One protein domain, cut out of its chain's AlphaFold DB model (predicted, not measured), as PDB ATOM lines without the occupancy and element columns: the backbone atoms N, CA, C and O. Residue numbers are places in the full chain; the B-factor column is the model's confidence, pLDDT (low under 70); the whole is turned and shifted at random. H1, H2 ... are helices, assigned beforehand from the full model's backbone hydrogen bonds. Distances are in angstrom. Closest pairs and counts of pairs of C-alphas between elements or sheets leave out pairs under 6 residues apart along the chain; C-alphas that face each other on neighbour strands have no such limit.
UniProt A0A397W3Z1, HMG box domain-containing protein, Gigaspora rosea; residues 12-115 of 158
ATOM      1  N   SER A  12     374.084 293.104 327.626       78.44
ATOM      2  CA  SER A  12     375.318 293.394 326.890       78.44
ATOM      3  C   SER A  12     375.149 294.595 325.959       78.44
ATOM      4  O   SER A  12     375.953 295.518 326.000       78.44
ATOM      5  N   GLU A  13     374.035 294.659 325.220       82.00
ATOM      6  CA  GLU A  13     373.722 295.806 324.356       82.00
ATOM      7  C   GLU A  13     373.568 297.114 325.153       82.00
ATOM      8  O   GLU A  13     373.940 298.175 324.665       82.00
ATOM      9  N   ILE A  14     373.035 297.066 326.384       83.06
ATOM     10  CA  ILE A  14     372.910 298.259 327.248       83.06
ATOM     11  C   ILE A  14     374.289 298.784 327.663       83.06
ATOM     12  O   ILE A  14     374.470 299.993 327.801       83.06
ATOM     13  N   GLU A  15     375.247 297.889 327.899       79.44
ATOM     14  CA  GLU A  15     376.607 298.257 328.307       79.44
ATOM     15  C   GLU A  15     377.441 298.822 327.149       79.44
ATOM     16  O   GLU A  15     378.341 299.624 327.400       79.44
ATOM     17  N   GLU A  16     377.094 298.470 325.909       80.75
ATOM     18  CA  GLU A  16     377.703 298.971 324.670       80.75
ATOM     19  C   GLU A  16     377.111 300.303 324.181       80.75
ATOM     20  O   GLU A  16     377.614 300.886 323.219       80.75
ATOM     21  N   LEU A  17     376.054 300.817 324.823       81.25
ATOM     22  CA  LEU A  17     375.478 302.108 324.451       81.25
ATOM     23  C   LEU A  17     376.515 303.229 324.585       81.25
ATOM     24  O   LEU A  17     377.107 303.426 325.648       81.25
ATOM     25  N   ASP A  18     376.674 304.009 323.515       80.44
ATOM     26  CA  ASP A  18     377.620 305.120 323.478       80.44
ATOM     27  C   ASP A  18     377.217 306.224 324.468       80.44
ATOM     28  O   ASP A  18     376.261 306.983 324.274       80.44
ATOM     29  N   ILE A  19     377.985 306.314 325.552       80.81
ATOM     30  CA  ILE A  19     377.825 307.308 326.616       80.81
ATOM     31  C   ILE A  19     378.046 308.723 326.071       80.81
ATOM     32  O   ILE A  19     377.385 309.656 326.532       80.81
ATOM     33  N   GLY A  20     378.944 308.893 325.096       72.88
ATOM     34  CA  GLY A  20     379.244 310.181 324.478       72.88
ATOM     35  C   GLY A  20     378.043 310.731 323.720       72.88
ATOM     36  O   GLY A  20     377.620 311.858 323.981       72.88
ATOM     37  N   GLU A  21     377.441 309.907 322.863       79.25
ATOM     38  CA  GLU A  21     376.216 310.251 322.136       79.25
ATOM     39  C   GLU A  21     375.023 310.450 323.077       79.25
ATOM     40  O   GLU A  21     374.206 311.356 322.887       79.25
ATOM     41  N   LEU A  22     374.925 309.651 324.144       77.56
ATOM     42  CA  LEU A  22     373.905 309.871 325.162       77.56
ATOM     43  C   LEU A  22     374.090 311.242 325.820       77.56
ATOM     44  O   LEU A  22     373.122 311.990 325.867       77.56
ATOM     45  N   ALA A  23     375.302 311.600 326.250       73.06
ATOM     46  CA  ALA A  23     375.604 312.816 327.009       73.06
ATOM     47  C   ALA A  23     375.725 314.109 326.179       73.06
ATOM     48  O   ALA A  23     375.803 315.189 326.766       73.06
ATOM     49  N   LYS A  24     375.765 314.030 324.845       74.25
ATOM     50  CA  LYS A  24     376.119 315.150 323.953       74.25
ATOM     51  C   LYS A  24     375.242 316.395 324.118       74.25
ATOM     52  O   LYS A  24     375.775 317.497 324.178       74.25
ATOM     53  N   ASN A  25     373.932 316.209 324.262       67.19
ATOM     54  CA  ASN A  25     372.961 317.306 324.384       67.19
ATOM     55  C   ASN A  25     372.407 317.451 325.809       67.19
ATOM     56  O   ASN A  25     371.480 318.216 326.062       67.19
ATOM     57  N   ILE A  26     372.942 316.681 326.757       72.75
ATOM     58  CA  ILE A  26     372.401 316.595 328.104       72.75
ATOM     59  C   ILE A  26     373.110 317.595 329.014       72.75
ATOM     60  O   ILE A  26     374.295 317.467 329.299       72.75
ATOM     61  N   ASN A  27     372.347 318.537 329.571       67.31
ATOM     62  CA  ASN A  27     372.854 319.481 330.577       67.31
ATOM     63  C   ASN A  27     372.537 319.058 332.031       67.31
ATOM     64  O   ASN A  27     373.059 319.636 332.995       67.31
ATOM     65  N   LYS A  28     371.677 318.044 332.208       70.19
ATOM     66  CA  LYS A  28     371.130 317.579 333.496       70.19
ATOM     67  C   LYS A  28     371.265 316.061 333.627       70.19
ATOM     68  O   LYS A  28     371.123 315.362 332.642       70.19
ATOM     69  N   SER A  29     371.475 315.546 334.833       72.94
ATOM     70  CA  SER A  29     371.551 314.098 335.076       72.94
ATOM     71  C   SER A  29     370.332 313.349 334.523       72.94
ATOM     72  O   SER A  29     369.195 313.784 334.747       72.94
ATOM     73  N   LEU A  30     370.543 312.217 333.847       77.56
ATOM     74  CA  LEU A  30     369.444 311.375 333.360       77.56
ATOM     75  C   LEU A  30     369.194 310.206 334.299       77.56
ATOM     76  O   LEU A  30     370.082 309.402 334.557       77.56
ATOM     77  N   ASN A  31     367.939 310.032 334.711       86.12
ATOM     78  CA  ASN A  31     367.507 308.819 335.400       86.12
ATOM     79  C   ASN A  31     367.539 307.607 334.443       86.12
ATOM     80  O   ASN A  31     367.254 307.722 333.250       86.12
ATOM     81  N   ALA A  32     367.789 306.420 334.995       88.62
ATOM     82  CA  ALA A  32     367.714 305.125 334.323       88.62
ATOM     83  C   ALA A  32     366.435 304.934 333.485       88.62
ATOM     84  O   ALA A  32     366.500 304.397 332.382       88.62
ATOM     85  N   PHE A  33     365.278 305.404 333.969       87.75
ATOM     86  CA  PHE A  33     364.027 305.312 333.207       87.75
ATOM     87  C   PHE A  33     364.044 306.160 331.924       87.75
ATOM     88  O   PHE A  33     363.518 305.724 330.904       87.75
ATOM     89  N   PHE A  34     364.670 307.340 331.934       86.44
ATOM     90  CA  PHE A  34     364.760 308.174 330.733       86.44
ATOM     91  C   PHE A  34     365.640 307.529 329.663       86.44
ATOM     92  O   PHE A  34     365.278 307.549 328.488       86.44
ATOM     93  N   LEU A  35     366.744 306.900 330.073       87.75
ATOM     94  CA  LEU A  35     367.596 306.119 329.172       87.75
ATOM     95  C   LEU A  35     366.841 304.929 328.577       87.75
ATOM     96  O   LEU A  35     366.902 304.689 327.373       87.75
ATOM     97  N   TYR A  36     366.067 304.228 329.403       88.69
ATOM     98  CA  TYR A  36     365.208 303.143 328.940       88.69
ATOM     99  C   TYR A  36     364.162 303.633 327.931       88.69
ATOM    100  O   TYR A  36     364.007 303.047 326.862       88.69
ATOM    101  N   ARG A  37     363.473 304.741 328.234       86.81
ATOM    102  CA  ARG A  37     362.468 305.343 327.346       86.81
ATOM    103  C   ARG A  37     363.090 305.770 326.014       86.81
ATOM    104  O   ARG A  37     362.494 305.507 324.974       86.81
ATOM    105  N   LYS A  38     364.288 306.371 326.034       84.06
ATOM    106  CA  LYS A  38     365.057 306.749 324.833       84.06
ATOM    107  C   LYS A  38     365.252 305.558 323.901       84.06
ATOM    108  O   LYS A  38     364.941 305.652 322.716       84.06
ATOM    109  N   GLU A  39     365.719 304.447 324.451       86.94
ATOM    110  CA  GLU A  39     365.992 303.242 323.674       86.94
ATOM    111  C   GLU A  39     364.705 302.567 323.181       86.94
ATOM    112  O   GLU A  39     364.615 302.168 322.021       86.94
ATOM    113  N   PHE A  40     363.666 302.533 324.020       86.50
ATOM    114  CA  PHE A  40     362.341 302.042 323.636       86.50
ATOM    115  C   PHE A  40     361.797 302.789 322.410       86.50
ATOM    116  O   PHE A  40     361.308 302.172 321.466       86.50
ATOM    117  N   MET A  41     361.924 304.117 322.393       81.25
ATOM    118  CA  MET A  41     361.447 304.934 321.276       81.25
ATOM    119  C   MET A  41     362.309 304.789 320.032       81.25
ATOM    120  O   MET A  41     361.760 304.661 318.943       81.25
ATOM    121  N   LYS A  42     363.637 304.729 320.181       83.62
ATOM    122  CA  LYS A  42     364.550 304.460 319.063       83.62
ATOM    123  C   LYS A  42     364.165 303.168 318.336       83.62
ATOM    124  O   LYS A  42     364.065 303.157 317.113       83.62
ATOM    125  N   ARG A  43     363.881 302.099 319.086       85.06
ATOM    126  CA  ARG A  43     363.470 300.801 318.527       85.06
ATOM    127  C   ARG A  43     362.052 300.818 317.961       85.06
ATOM    128  O   ARG A  43     361.808 300.219 316.920       85.06
ATOM    129  N   ALA A  44     361.126 301.530 318.597       81.00
ATOM    130  CA  ALA A  44     359.779 301.714 318.062       81.00
ATOM    131  C   ALA A  44     359.801 302.429 316.700       81.00
ATOM    132  O   ALA A  44     359.176 301.957 315.751       81.00
ATOM    133  N   LEU A  45     360.576 303.512 316.583       79.94
ATOM    134  CA  LEU A  45     360.764 304.238 315.328       79.94
ATOM    135  C   LEU A  45     361.447 303.365 314.267       79.94
ATOM    136  O   LEU A  45     361.015 303.366 313.117       79.94
ATOM    137  N   ALA A  46     362.457 302.576 314.652       78.12
ATOM    138  CA  ALA A  46     363.124 301.630 313.752       78.12
ATOM    139  C   ALA A  46     362.175 300.541 313.217       78.12
ATOM    140  O   ALA A  46     362.305 300.123 312.071       78.12
ATOM    141  N   ASN A  47     361.179 300.134 314.009       78.56
ATOM    142  CA  ASN A  47     360.126 299.207 313.587       78.56
ATOM    143  C   ASN A  47     359.031 299.877 312.729       78.56
ATOM    144  O   ASN A  47     358.032 299.240 312.405       78.56
ATOM    145  N   GLY A  48     359.181 301.160 312.379       72.44
ATOM    146  CA  GLY A  48     358.210 301.913 311.581       72.44
ATOM    147  C   GLY A  48     356.982 302.388 312.364       72.44
ATOM    148  O   GLY A  48     356.031 302.893 311.765       72.44
ATOM    149  N   LEU A  49     356.982 302.264 313.696       72.38
ATOM    150  CA  LEU A  49     355.856 302.670 314.532       72.38
ATOM    151  C   LEU A  49     355.857 304.190 314.729       72.38
ATOM    152  O   LEU A  49     356.579 304.733 315.567       72.38
ATOM    153  N   ARG A  50     354.991 304.880 313.984       69.25
ATOM    154  CA  ARG A  50     354.704 306.311 314.165       69.25
ATOM    155  C   ARG A  50     353.621 306.495 315.228       69.25
ATOM    156  O   ARG A  50     352.458 306.736 314.922       69.25
ATOM    157  N   ILE A  51     353.998 306.305 316.489       67.81
ATOM    158  CA  ILE A  51     353.093 306.408 317.642       67.81
ATOM    159  C   ILE A  51     353.250 307.787 318.296       67.81
ATOM    160  O   ILE A  51     354.359 308.305 318.404       67.81
ATOM    161  N   LYS A  52     352.144 308.376 318.775       74.00
ATOM    162  CA  LYS A  52     352.177 309.626 319.553       74.00
ATOM    163  C   LYS A  52     353.055 309.467 320.803       74.00
ATOM    164  O   LYS A  52     352.969 308.457 321.503       74.00
ATOM    165  N   MET A  53     353.831 310.497 321.140       73.50
ATOM    166  CA  MET A  53     354.753 310.499 322.291       73.50
ATOM    167  C   MET A  53     354.097 310.098 323.620       73.50
ATOM    168  O   MET A  53     354.700 309.384 324.428       73.50
ATOM    169  N   THR A  54     352.841 310.496 323.830       76.44
ATOM    170  CA  THR A  54     352.045 310.125 325.008       76.44
ATOM    171  C   THR A  54     351.897 308.608 325.135       76.44
ATOM    172  O   THR A  54     352.098 308.041 326.209       76.44
ATOM    173  N   GLU A  55     351.611 307.931 324.024       74.94
ATOM    174  CA  GLU A  55     351.436 306.479 323.977       74.94
ATOM    175  C   GLU A  55     352.782 305.749 324.067       74.94
ATOM    176  O   GLU A  55     352.888 304.739 324.766       74.94
ATOM    177  N   MET A  56     353.848 306.303 323.480       77.44
ATOM    178  CA  MET A  56     355.206 305.771 323.659       77.44
ATOM    179  C   MET A  56     355.657 305.838 325.122       77.44
ATOM    180  O   MET A  56     356.229 304.879 325.640       77.44
ATOM    181  N   SER A  57     355.360 306.937 325.818       81.12
ATOM    182  CA  SER A  57     355.698 307.098 327.236       81.12
ATOM    183  C   SER A  57     354.911 306.134 328.125       81.12
ATOM    184  O   SER A  57     355.499 305.507 329.011       81.12
ATOM    185  N   LYS A  58     353.613 305.936 327.855       81.25
ATOM    186  CA  LYS A  58     352.797 304.910 328.529       81.25
ATOM    187  C   LYS A  58     353.347 303.502 328.273       81.25
ATOM    188  O   LYS A  58     353.510 302.723 329.215       81.25
ATOM    189  N   GLY A  59     353.685 303.188 327.022       83.69
ATOM    190  CA  GLY A  59     354.272 301.908 326.617       83.69
ATOM    191  C   GLY A  59     355.612 301.624 327.299       83.69
ATOM    192  O   GLY A  59     355.808 300.539 327.858       83.69
ATOM    193  N   ALA A  60     356.499 302.618 327.344       86.06
ATOM    194  CA  ALA A  60     357.780 302.525 328.032       86.06
ATOM    195  C   ALA A  60     357.601 302.356 329.548       86.06
ATOM    196  O   ALA A  60     358.252 301.505 330.147       86.06
ATOM    197  N   ALA A  61     356.692 303.106 330.180       86.44
ATOM    198  CA  ALA A  61     356.418 302.979 331.613       86.44
ATOM    199  C   ALA A  61     355.885 301.582 331.977       86.44
ATOM    200  O   ALA A  61     356.318 300.979 332.963       86.44
ATOM    201  N   ASN A  62     354.972 301.046 331.165       87.44
ATOM    202  CA  ASN A  62     354.422 299.707 331.358       87.44
ATOM    203  C   ASN A  62     355.478 298.616 331.161       87.44
ATOM    204  O   ASN A  62     355.535 297.675 331.957       87.44
ATOM    205  N   SER A  63     356.329 298.753 330.143       87.50
ATOM    206  CA  SER A  63     357.424 297.811 329.888       87.50
ATOM    207  C   SER A  63     358.467 297.873 331.008       87.50
ATOM    208  O   SER A  63     358.766 296.846 331.613       87.50
ATOM    209  N   TRP A  64     358.884 299.073 331.424       89.62
ATOM    210  CA  TRP A  64     359.824 299.284 332.530       89.62
ATOM    211  C   TRP A  64     359.374 298.622 333.834       89.62
ATOM    212  O   TRP A  64     360.184 298.029 334.546       89.62
ATOM    213  N   LYS A  65     358.079 298.667 334.170       89.25
ATOM    214  CA  LYS A  65     357.557 297.983 335.368       89.25
ATOM    215  C   LYS A  65     357.816 296.473 335.313       89.25
ATOM    216  O   LYS A  65     358.238 295.914 336.326       89.25
ATOM    217  N   LYS A  66     357.644 295.860 334.140       89.25
ATOM    218  CA  LYS A  66     357.796 294.416 333.893       89.25
ATOM    219  C   LYS A  66     359.252 293.967 333.724       89.25
ATOM    220  O   LYS A  66     359.529 292.785 333.898       89.25
ATOM    221  N   GLU A  67     360.176 294.882 333.429       89.94
ATOM    222  CA  GLU A  67     361.591 294.540 333.239       89.94
ATOM    223  C   GLU A  67     362.236 293.911 334.489       89.94
ATOM    224  O   GLU A  67     361.976 294.347 335.627       89.94
ATOM    225  N   PRO A  68     363.152 292.941 334.301       92.06
ATOM    226  CA  PRO A  68     363.858 292.305 335.394       92.06
ATOM    227  C   PRO A  68     364.828 293.287 336.058       92.06
ATOM    228  O   PRO A  68     365.387 294.197 335.440       92.06
ATOM    229  N   ARG A  69     365.103 293.061 337.349       91.62
ATOM    230  CA  ARG A  69     366.001 293.923 338.139       91.62
ATOM    231  C   ARG A  69     367.394 294.078 337.519       91.62
ATOM    232  O   ARG A  69     367.991 295.140 337.657       91.62
ATOM    233  N   LYS A  70     367.902 293.054 336.824       91.19
ATOM    234  CA  LYS A  70     369.217 293.090 336.164       91.19
ATOM    235  C   LYS A  70     369.292 294.181 335.086       91.19
ATOM    236  O   LYS A  70     370.231 294.967 335.102       91.19
ATOM    237  N   ILE A  71     368.266 294.291 334.239       90.06
ATOM    238  CA  ILE A  71     368.158 295.326 333.198       90.06
ATOM    239  C   ILE A  71     368.062 296.713 333.837       90.06
ATOM    240  O   ILE A  71     368.807 297.625 333.486       90.06
ATOM    241  N   LYS A  72     367.216 296.856 334.865       90.44
ATOM    242  CA  LYS A  72     367.085 298.121 335.609       90.44
ATOM    243  C   LYS A  72     368.412 298.569 336.219       90.44
ATOM    244  O   LYS A  72     368.750 299.751 336.181       90.44
ATOM    245  N   ASN A  73     369.179 297.623 336.756       92.69
ATOM    246  CA  ASN A  73     370.498 297.887 337.321       92.69
ATOM    247  C   ASN A  73     371.524 298.279 336.252       92.69
ATOM    248  O   ASN A  73     372.334 299.163 336.521       92.69
ATOM    249  N   ALA A  74     371.482 297.680 335.058       92.12
ATOM    250  CA  ALA A  74     372.343 298.070 333.942       92.12
ATOM    251  C   ALA A  74     372.095 299.536 333.542       92.12
ATOM    252  O   ALA A  74     373.022 300.344 333.559       92.12
ATOM    253  N   TYR A  75     370.832 299.930 333.348       91.31
ATOM    254  CA  TYR A  75     370.479 301.330 333.076       91.31
ATOM    255  C   TYR A  75     370.837 302.282 334.223       91.31
ATOM    256  O   TYR A  75     371.227 303.422 333.980       91.31
ATOM    257  N   LYS A  76     370.756 301.829 335.480       92.50
ATOM    258  CA  LYS A  76     371.202 302.617 336.639       92.50
ATOM    259  C   LYS A  76     372.716 302.834 336.645       92.50
ATOM    260  O   LYS A  76     373.168 303.917 337.004       92.50
ATOM    261  N   ARG A  77     373.504 301.828 336.254       92.44
ATOM    262  CA  ARG A  77     374.960 301.970 336.085       92.44
ATOM    263  C   ARG A  77     375.281 302.938 334.949       92.44
ATOM    264  O   ARG A  77     376.134 303.795 335.131       92.44
ATOM    265  N   LEU A  78     374.572 302.831 333.827       89.38
ATOM    266  CA  LEU A  78     374.744 303.725 332.684       89.38
ATOM    267  C   LEU A  78     374.424 305.185 333.039       89.38
ATOM    268  O   LEU A  78     375.216 306.073 332.753       89.38
ATOM    269  N   SER A  79     373.309 305.411 333.738       89.88
ATOM    270  CA  SER A  79     372.907 306.719 334.271       89.88
ATOM    271  C   SER A  79     374.007 307.354 335.126       89.88
ATOM    272  O   SER A  79     374.399 308.483 334.857       89.88
ATOM    273  N   ARG A  80     374.606 306.598 336.053       90.69
ATOM    274  CA  ARG A  80     375.733 307.092 336.863       90.69
ATOM    275  C   ARG A  80     376.947 307.478 336.025       90.69
ATOM    276  O   ARG A  80     377.496 308.546 336.240       90.69
ATOM    277  N   LYS A  81     377.330 306.654 335.043       89.25
ATOM    278  CA  LYS A  81     378.462 306.974 334.155       89.25
ATOM    279  C   LYS A  81     378.240 308.291 333.400       89.25
ATOM    280  O   LYS A  81     379.181 309.058 333.216       89.25
ATOM    281  N   ILE A  82     377.006 308.546 332.961       87.31
ATOM    282  CA  ILE A  82     376.636 309.809 332.309       87.31
ATOM    283  C   ILE A  82     376.728 310.962 333.309       87.31
ATOM    284  O   ILE A  82     377.308 311.997 332.986       87.31
ATOM    285  N   ASP A  83     376.196 310.787 334.517       87.88
ATOM    286  CA  ASP A  83     376.223 311.815 335.558       87.88
ATOM    287  C   ASP A  83     377.660 312.196 335.946       87.88
ATOM    288  O   ASP A  83     377.973 313.387 336.009       87.88
ATOM    289  N   ASP A  84     378.543 311.208 336.103       88.38
ATOM    290  CA  ASP A  84     379.967 311.410 336.388       88.38
ATOM    291  C   ASP A  84     380.641 312.218 335.265       88.38
ATOM    292  O   ASP A  84     381.322 313.210 335.527       88.38
ATOM    293  N   LEU A  85     380.384 311.868 333.997       86.94
ATOM    294  CA  LEU A  85     380.910 312.605 332.841       86.94
ATOM    295  C   LEU A  85     380.428 314.065 332.828       86.94
ATOM    296  O   LEU A  85     381.204 314.984 332.552       86.94
ATOM    297  N   LEU A  86     379.145 314.299 333.118       86.25
ATOM    298  CA  LEU A  86     378.576 315.647 333.183       86.25
ATOM    299  C   LEU A  86     379.158 316.453 334.343       86.25
ATOM    300  O   LEU A  86     379.362 317.662 334.206       86.25
ATOM    301  N   GLN A  87     379.423 315.808 335.475       86.94
ATOM    302  CA  GLN A  87     380.049 316.445 336.622       86.94
ATOM    303  C   GLN A  87     381.486 316.868 336.304       86.94
ATOM    304  O   GLN A  87     381.827 318.023 336.563       86.94
ATOM    305  N   THR A  88     382.286 316.002 335.680       85.75
ATOM    306  CA  THR A  88     383.650 316.341 335.244       85.75
ATOM    307  C   THR A  88     383.642 317.534 334.290       85.75
ATOM    308  O   THR A  88     384.310 318.532 334.553       85.75
ATOM    309  N   LYS A  89     382.776 317.522 333.265       84.19
ATOM    310  CA  LYS A  89     382.616 318.660 332.336       84.19
ATOM    311  C   LYS A  89     382.235 319.963 333.047       84.19
ATOM    312  O   LYS A  89     382.656 321.046 332.644       84.19
ATOM    313  N   LYS A  90     381.401 319.889 334.091       82.44
ATOM    314  CA  LYS A  90     381.027 321.062 334.902       82.44
ATOM    315  C   LYS A  90     382.195 321.567 335.744       82.44
ATOM    316  O   LYS A  90     382.309 322.775 335.920       82.44
ATOM    317  N   GLN A  91     383.020 320.670 336.278       79.50
ATOM    318  CA  GLN A  91     384.199 321.032 337.061       79.50
ATOM    319  C   GLN A  91     385.260 321.695 336.182       79.50
ATOM    320  O   GLN A  91     385.696 322.788 336.522       79.50
ATOM    321  N   GLU A  92     385.577 321.120 335.021       76.12
ATOM    322  CA  GLU A  92     386.512 321.704 334.047       76.12
ATOM    323  C   GLU A  92     386.140 323.148 333.699       76.12
ATOM    324  O   GLU A  92     386.970 324.046 333.810       76.12
ATOM    325  N   LYS A  93     384.865 323.412 333.385       74.00
ATOM    326  CA  LYS A  93     384.386 324.774 333.092       74.00
ATOM    327  C   LYS A  93     384.602 325.773 334.234       74.00
ATOM    328  O   LYS A  93     384.779 326.953 333.954       74.00
ATOM    329  N   LYS A  94     384.575 325.332 335.497       71.44
ATOM    330  CA  LYS A  94     384.829 326.204 336.658       71.44
ATOM    331  C   LYS A  94     386.314 326.530 336.814       71.44
ATOM    332  O   LYS A  94     386.648 327.631 337.231       71.44
ATOM    333  N   THR A  95     387.200 325.597 336.472       66.75
ATOM    334  CA  THR A  95     388.649 325.760 336.655       66.75
ATOM    335  C   THR A  95     389.257 326.790 335.693       66.75
ATOM    336  O   THR A  95     390.241 327.432 336.038       66.75
ATOM    337  N   PHE A  96     388.659 327.005 334.514       61.34
ATOM    338  CA  PHE A  96     389.157 327.949 333.497       61.34
ATOM    339  C   PHE A  96     388.693 329.411 333.679       61.34
ATOM    340  O   PHE A  96     388.856 330.217 332.768       61.34
ATOM    341  N   GLN A  97     388.125 329.781 334.831       58.66
ATOM    342  CA  GLN A  97     387.621 331.138 335.107       58.66
ATOM    343  C   GLN A  97     388.513 331.941 336.067       58.66
ATOM    344  O   GLN A  97     388.012 332.629 336.952       58.66
ATOM    345  N   ILE A  98     389.834 331.880 335.903       62.62
ATOM    346  CA  ILE A  98     390.738 332.820 336.579       62.62
ATOM    347  C   ILE A  98     391.335 333.736 335.510       62.62
ATOM    348  O   ILE A  98     392.339 333.407 334.886       62.62
ATOM    349  N   VAL A  99     390.659 334.860 335.258       60.78
ATOM    350  CA  VAL A  99     391.159 335.944 334.403       60.78
ATOM    351  C   VAL A  99     391.801 336.978 335.322       60.78
ATOM    352  O   VAL A  99     391.109 337.576 336.141       60.78
ATOM    353  N   TYR A 100     393.114 337.163 335.205       57.62
ATOM    354  CA  TYR A 100     393.810 338.296 335.811       57.62
ATOM    355  C   TYR A 100     393.878 339.430 334.785       57.62
ATOM    356  O   TYR A 100     394.148 339.175 333.613       57.62
ATOM    357  N   ASP A 101     393.631 340.661 335.224       59.78
ATOM    358  CA  ASP A 101     393.993 341.866 334.468       59.78
ATOM    359  C   ASP A 101     395.528 342.048 334.487       59.78
ATOM    360  O   ASP A 101     396.207 341.504 335.367       59.78
ATOM    361  N   ASP A 102     396.082 342.855 333.578       67.00
ATOM    362  CA  ASP A 102     397.520 343.167 333.454       67.00
ATOM    363  C   ASP A 102     398.130 343.746 334.751       67.00
ATOM    364  O   ASP A 102     399.350 343.796 334.917       67.00
ATOM    365  N   LYS A 103     397.287 344.161 335.706       73.12
ATOM    366  CA  LYS A 103     397.670 344.673 337.031       73.12
ATOM    367  C   LYS A 103     397.691 343.615 338.148       73.12
ATOM    368  O   LYS A 103     398.014 343.965 339.278       73.12
ATOM    369  N   MET A 104     397.375 342.344 337.865       60.16
ATOM    370  CA  MET A 104     397.282 341.244 338.851       60.16
ATOM    371  C   MET A 104     396.337 341.511 340.045       60.16
ATOM    372  O   MET A 104     396.464 340.884 341.097       60.16
ATOM    373  N   GLU A 105     395.356 342.405 339.906       67.38
ATOM    374  CA  GLU A 105     394.334 342.621 340.935       67.38
ATOM    375  C   GLU A 105     393.169 341.632 340.758       67.38
ATOM    376  O   GLU A 105     392.695 341.395 339.644       67.38
ATOM    377  N   MET A 106     392.694 341.032 341.859       50.50
ATOM    378  CA  MET A 106     391.470 340.225 341.843       50.50
ATOM    379  C   MET A 106     390.272 341.148 341.614       50.50
ATOM    380  O   MET A 106     389.889 341.880 342.521       50.50
ATOM    381  N   VAL A 107     389.658 341.094 340.431       59.97
ATOM    382  CA  VAL A 107     388.400 341.802 340.157       59.97
ATOM    383  C   VAL A 107     387.256 341.026 340.821       59.97
ATOM    384  O   VAL A 107     387.005 339.880 340.430       59.97
ATOM    385  N   PRO A 108     386.539 341.588 341.814       49.56
ATOM    386  CA  PRO A 108     385.319 340.973 342.313       49.56
ATOM    387  C   PRO A 108     384.306 340.934 341.172       49.56
ATOM    388  O   PRO A 108     383.915 341.971 340.638       49.56
ATOM    389  N   GLN A 109     383.889 339.736 340.769       53.53
ATOM    390  CA  GLN A 109     382.758 339.603 339.862       53.53
ATOM    391  C   GLN A 109     381.497 339.982 340.637       53.53
ATOM    392  O   GLN A 109     380.974 339.182 341.414       53.53
ATOM    393  N   GLU A 110     381.013 341.207 340.450       45.81
ATOM    394  CA  GLU A 110     379.643 341.534 340.824       45.81
ATOM    395  C   GLU A 110     378.713 340.623 340.020       45.81
ATOM    396  O   GLU A 110     378.821 340.512 338.795       45.81
ATOM    397  N   ALA A 111     377.832 339.908 340.720       42.53
ATOM    398  CA  ALA A 111     376.813 339.094 340.087       42.53
ATOM    399  C   ALA A 111     375.939 340.014 339.230       42.53
ATOM    400  O   ALA A 111     375.099 340.748 339.747       42.53
ATOM    401  N   VAL A 112     376.146 339.983 337.913       36.59
ATOM    402  CA  VAL A 112     375.243 340.617 336.959       36.59
ATOM    403  C   VAL A 112     373.929 339.843 337.022       36.59
ATOM    404  O   VAL A 112     373.741 338.834 336.341       36.59
ATOM    405  N   TYR A 113     373.019 340.297 337.881       45.25
ATOM    406  CA  TYR A 113     371.612 339.947 337.796       45.25
ATOM    407  C   TYR A 113     371.075 340.595 336.521       45.25
ATOM    408  O   TYR A 113     370.719 341.770 336.503       45.25
ATOM    409  N   GLN A 114     371.037 339.834 335.430       43.09
ATOM    410  CA  GLN A 114     370.101 340.153 334.364       43.09
ATOM    411  C   GLN A 114     368.713 339.824 334.907       43.09
ATOM    412  O   GLN A 114     368.371 338.649 335.053       43.09
ATOM    413  N   GLU A 115     367.933 340.848 335.262       47.59
ATOM    414  CA  GLU A 115     366.500 340.645 335.447       47.59
ATOM    415  C   GLU A 115     365.935 340.047 334.150       47.59
ATOM    416  O   GLU A 115     366.159 340.603 333.069       47.59
TER     417      GLU A 115
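What this domain is: This is residues 12 to 115 of the 158 residues of the protein "HMG box domain-containing protein" of Gigaspora rosea (UniProt A0A397W3Z1). One long helix, H5, makes a spine; along its residues 72 to 86 the first turns of H3 and the two short helices H1 and H2 pack on it, and H4 packs on H3 in turn, while residues 91 to 97 stick out beyond this cluster and a tail without named elements runs on and turns back. H3 stands out from the spine about perpendicular to it, meeting it with residues 32 to 36 alone. The printed part has 104 residues with five named helices, in the order H1, H2, H3, H4, H5, and no named strand, and its class is all helix. It is extended, with a radius of gyration of the C-alphas of 20.3 A, and elongated, with spans of 63 by 33 by 22 A.

How they stand to each other: H1, residues 12 to 15, touches H5, residues 69 to 95, at residues 74 to 78 of H5 alone; the closest C-alphas are those of Ile 14 and Ala 74, 6.7 A apart. H2, residues 19 to 23, touches residues 78 to 86 of H5 alone, with the C-alphas of Ala 23 and Ile 82 closest at 6.2 A. H3, residues 32 to 46, touches H5 with residues 32 to 36 alone, about perpendicular at 74 degrees; the closest C-alphas, of Ala 32 and Tyr 75, are 4.9 A apart. H4, residues 53 to 66, touches H3 at a steep tilt of 60 degrees, opposite ways, with the C-alphas of Arg 37 and Ala 60 closest at 5.5 A. H4 and H5 are close but not clearly touching, with the C-alphas of Trp 64 and Lys 72 closest at 8.0 A. H1 is apart from H3 and H4. Every O i to N i+4 pair is within hydrogen-bond range in H2, H3 and H5, and 9 of 10 are in H4; H1 is too short for such a pair.

Where its parts are: H1 begins at C-alpha 12, (375.318, 293.394, 326.890), and measures 5.2 A from first to last C-alpha; H2 measures 6.0 A. H3 is 21.4 A long and H4 20.1 A. H5 runs 39.1 A, from C-alpha 69 at (366.001, 293.923, 338.139) to C-alpha 95 at (388.649, 325.760, 336.655).

The domain as a whole: The C-alphas of Lys 66 and Lys 103 are the two farthest apart, at 64.2 A. The printed part has no cut, and no link between named helices is long. Residues 96 to 115 hold no named element, and residues 100 to 105 and 108 to 115 stand free. The mean pLDDT of the printed part is 77.1; it is under 70 at residues 25, 27, 50 to 51, 95 to 102 and 104 to 115.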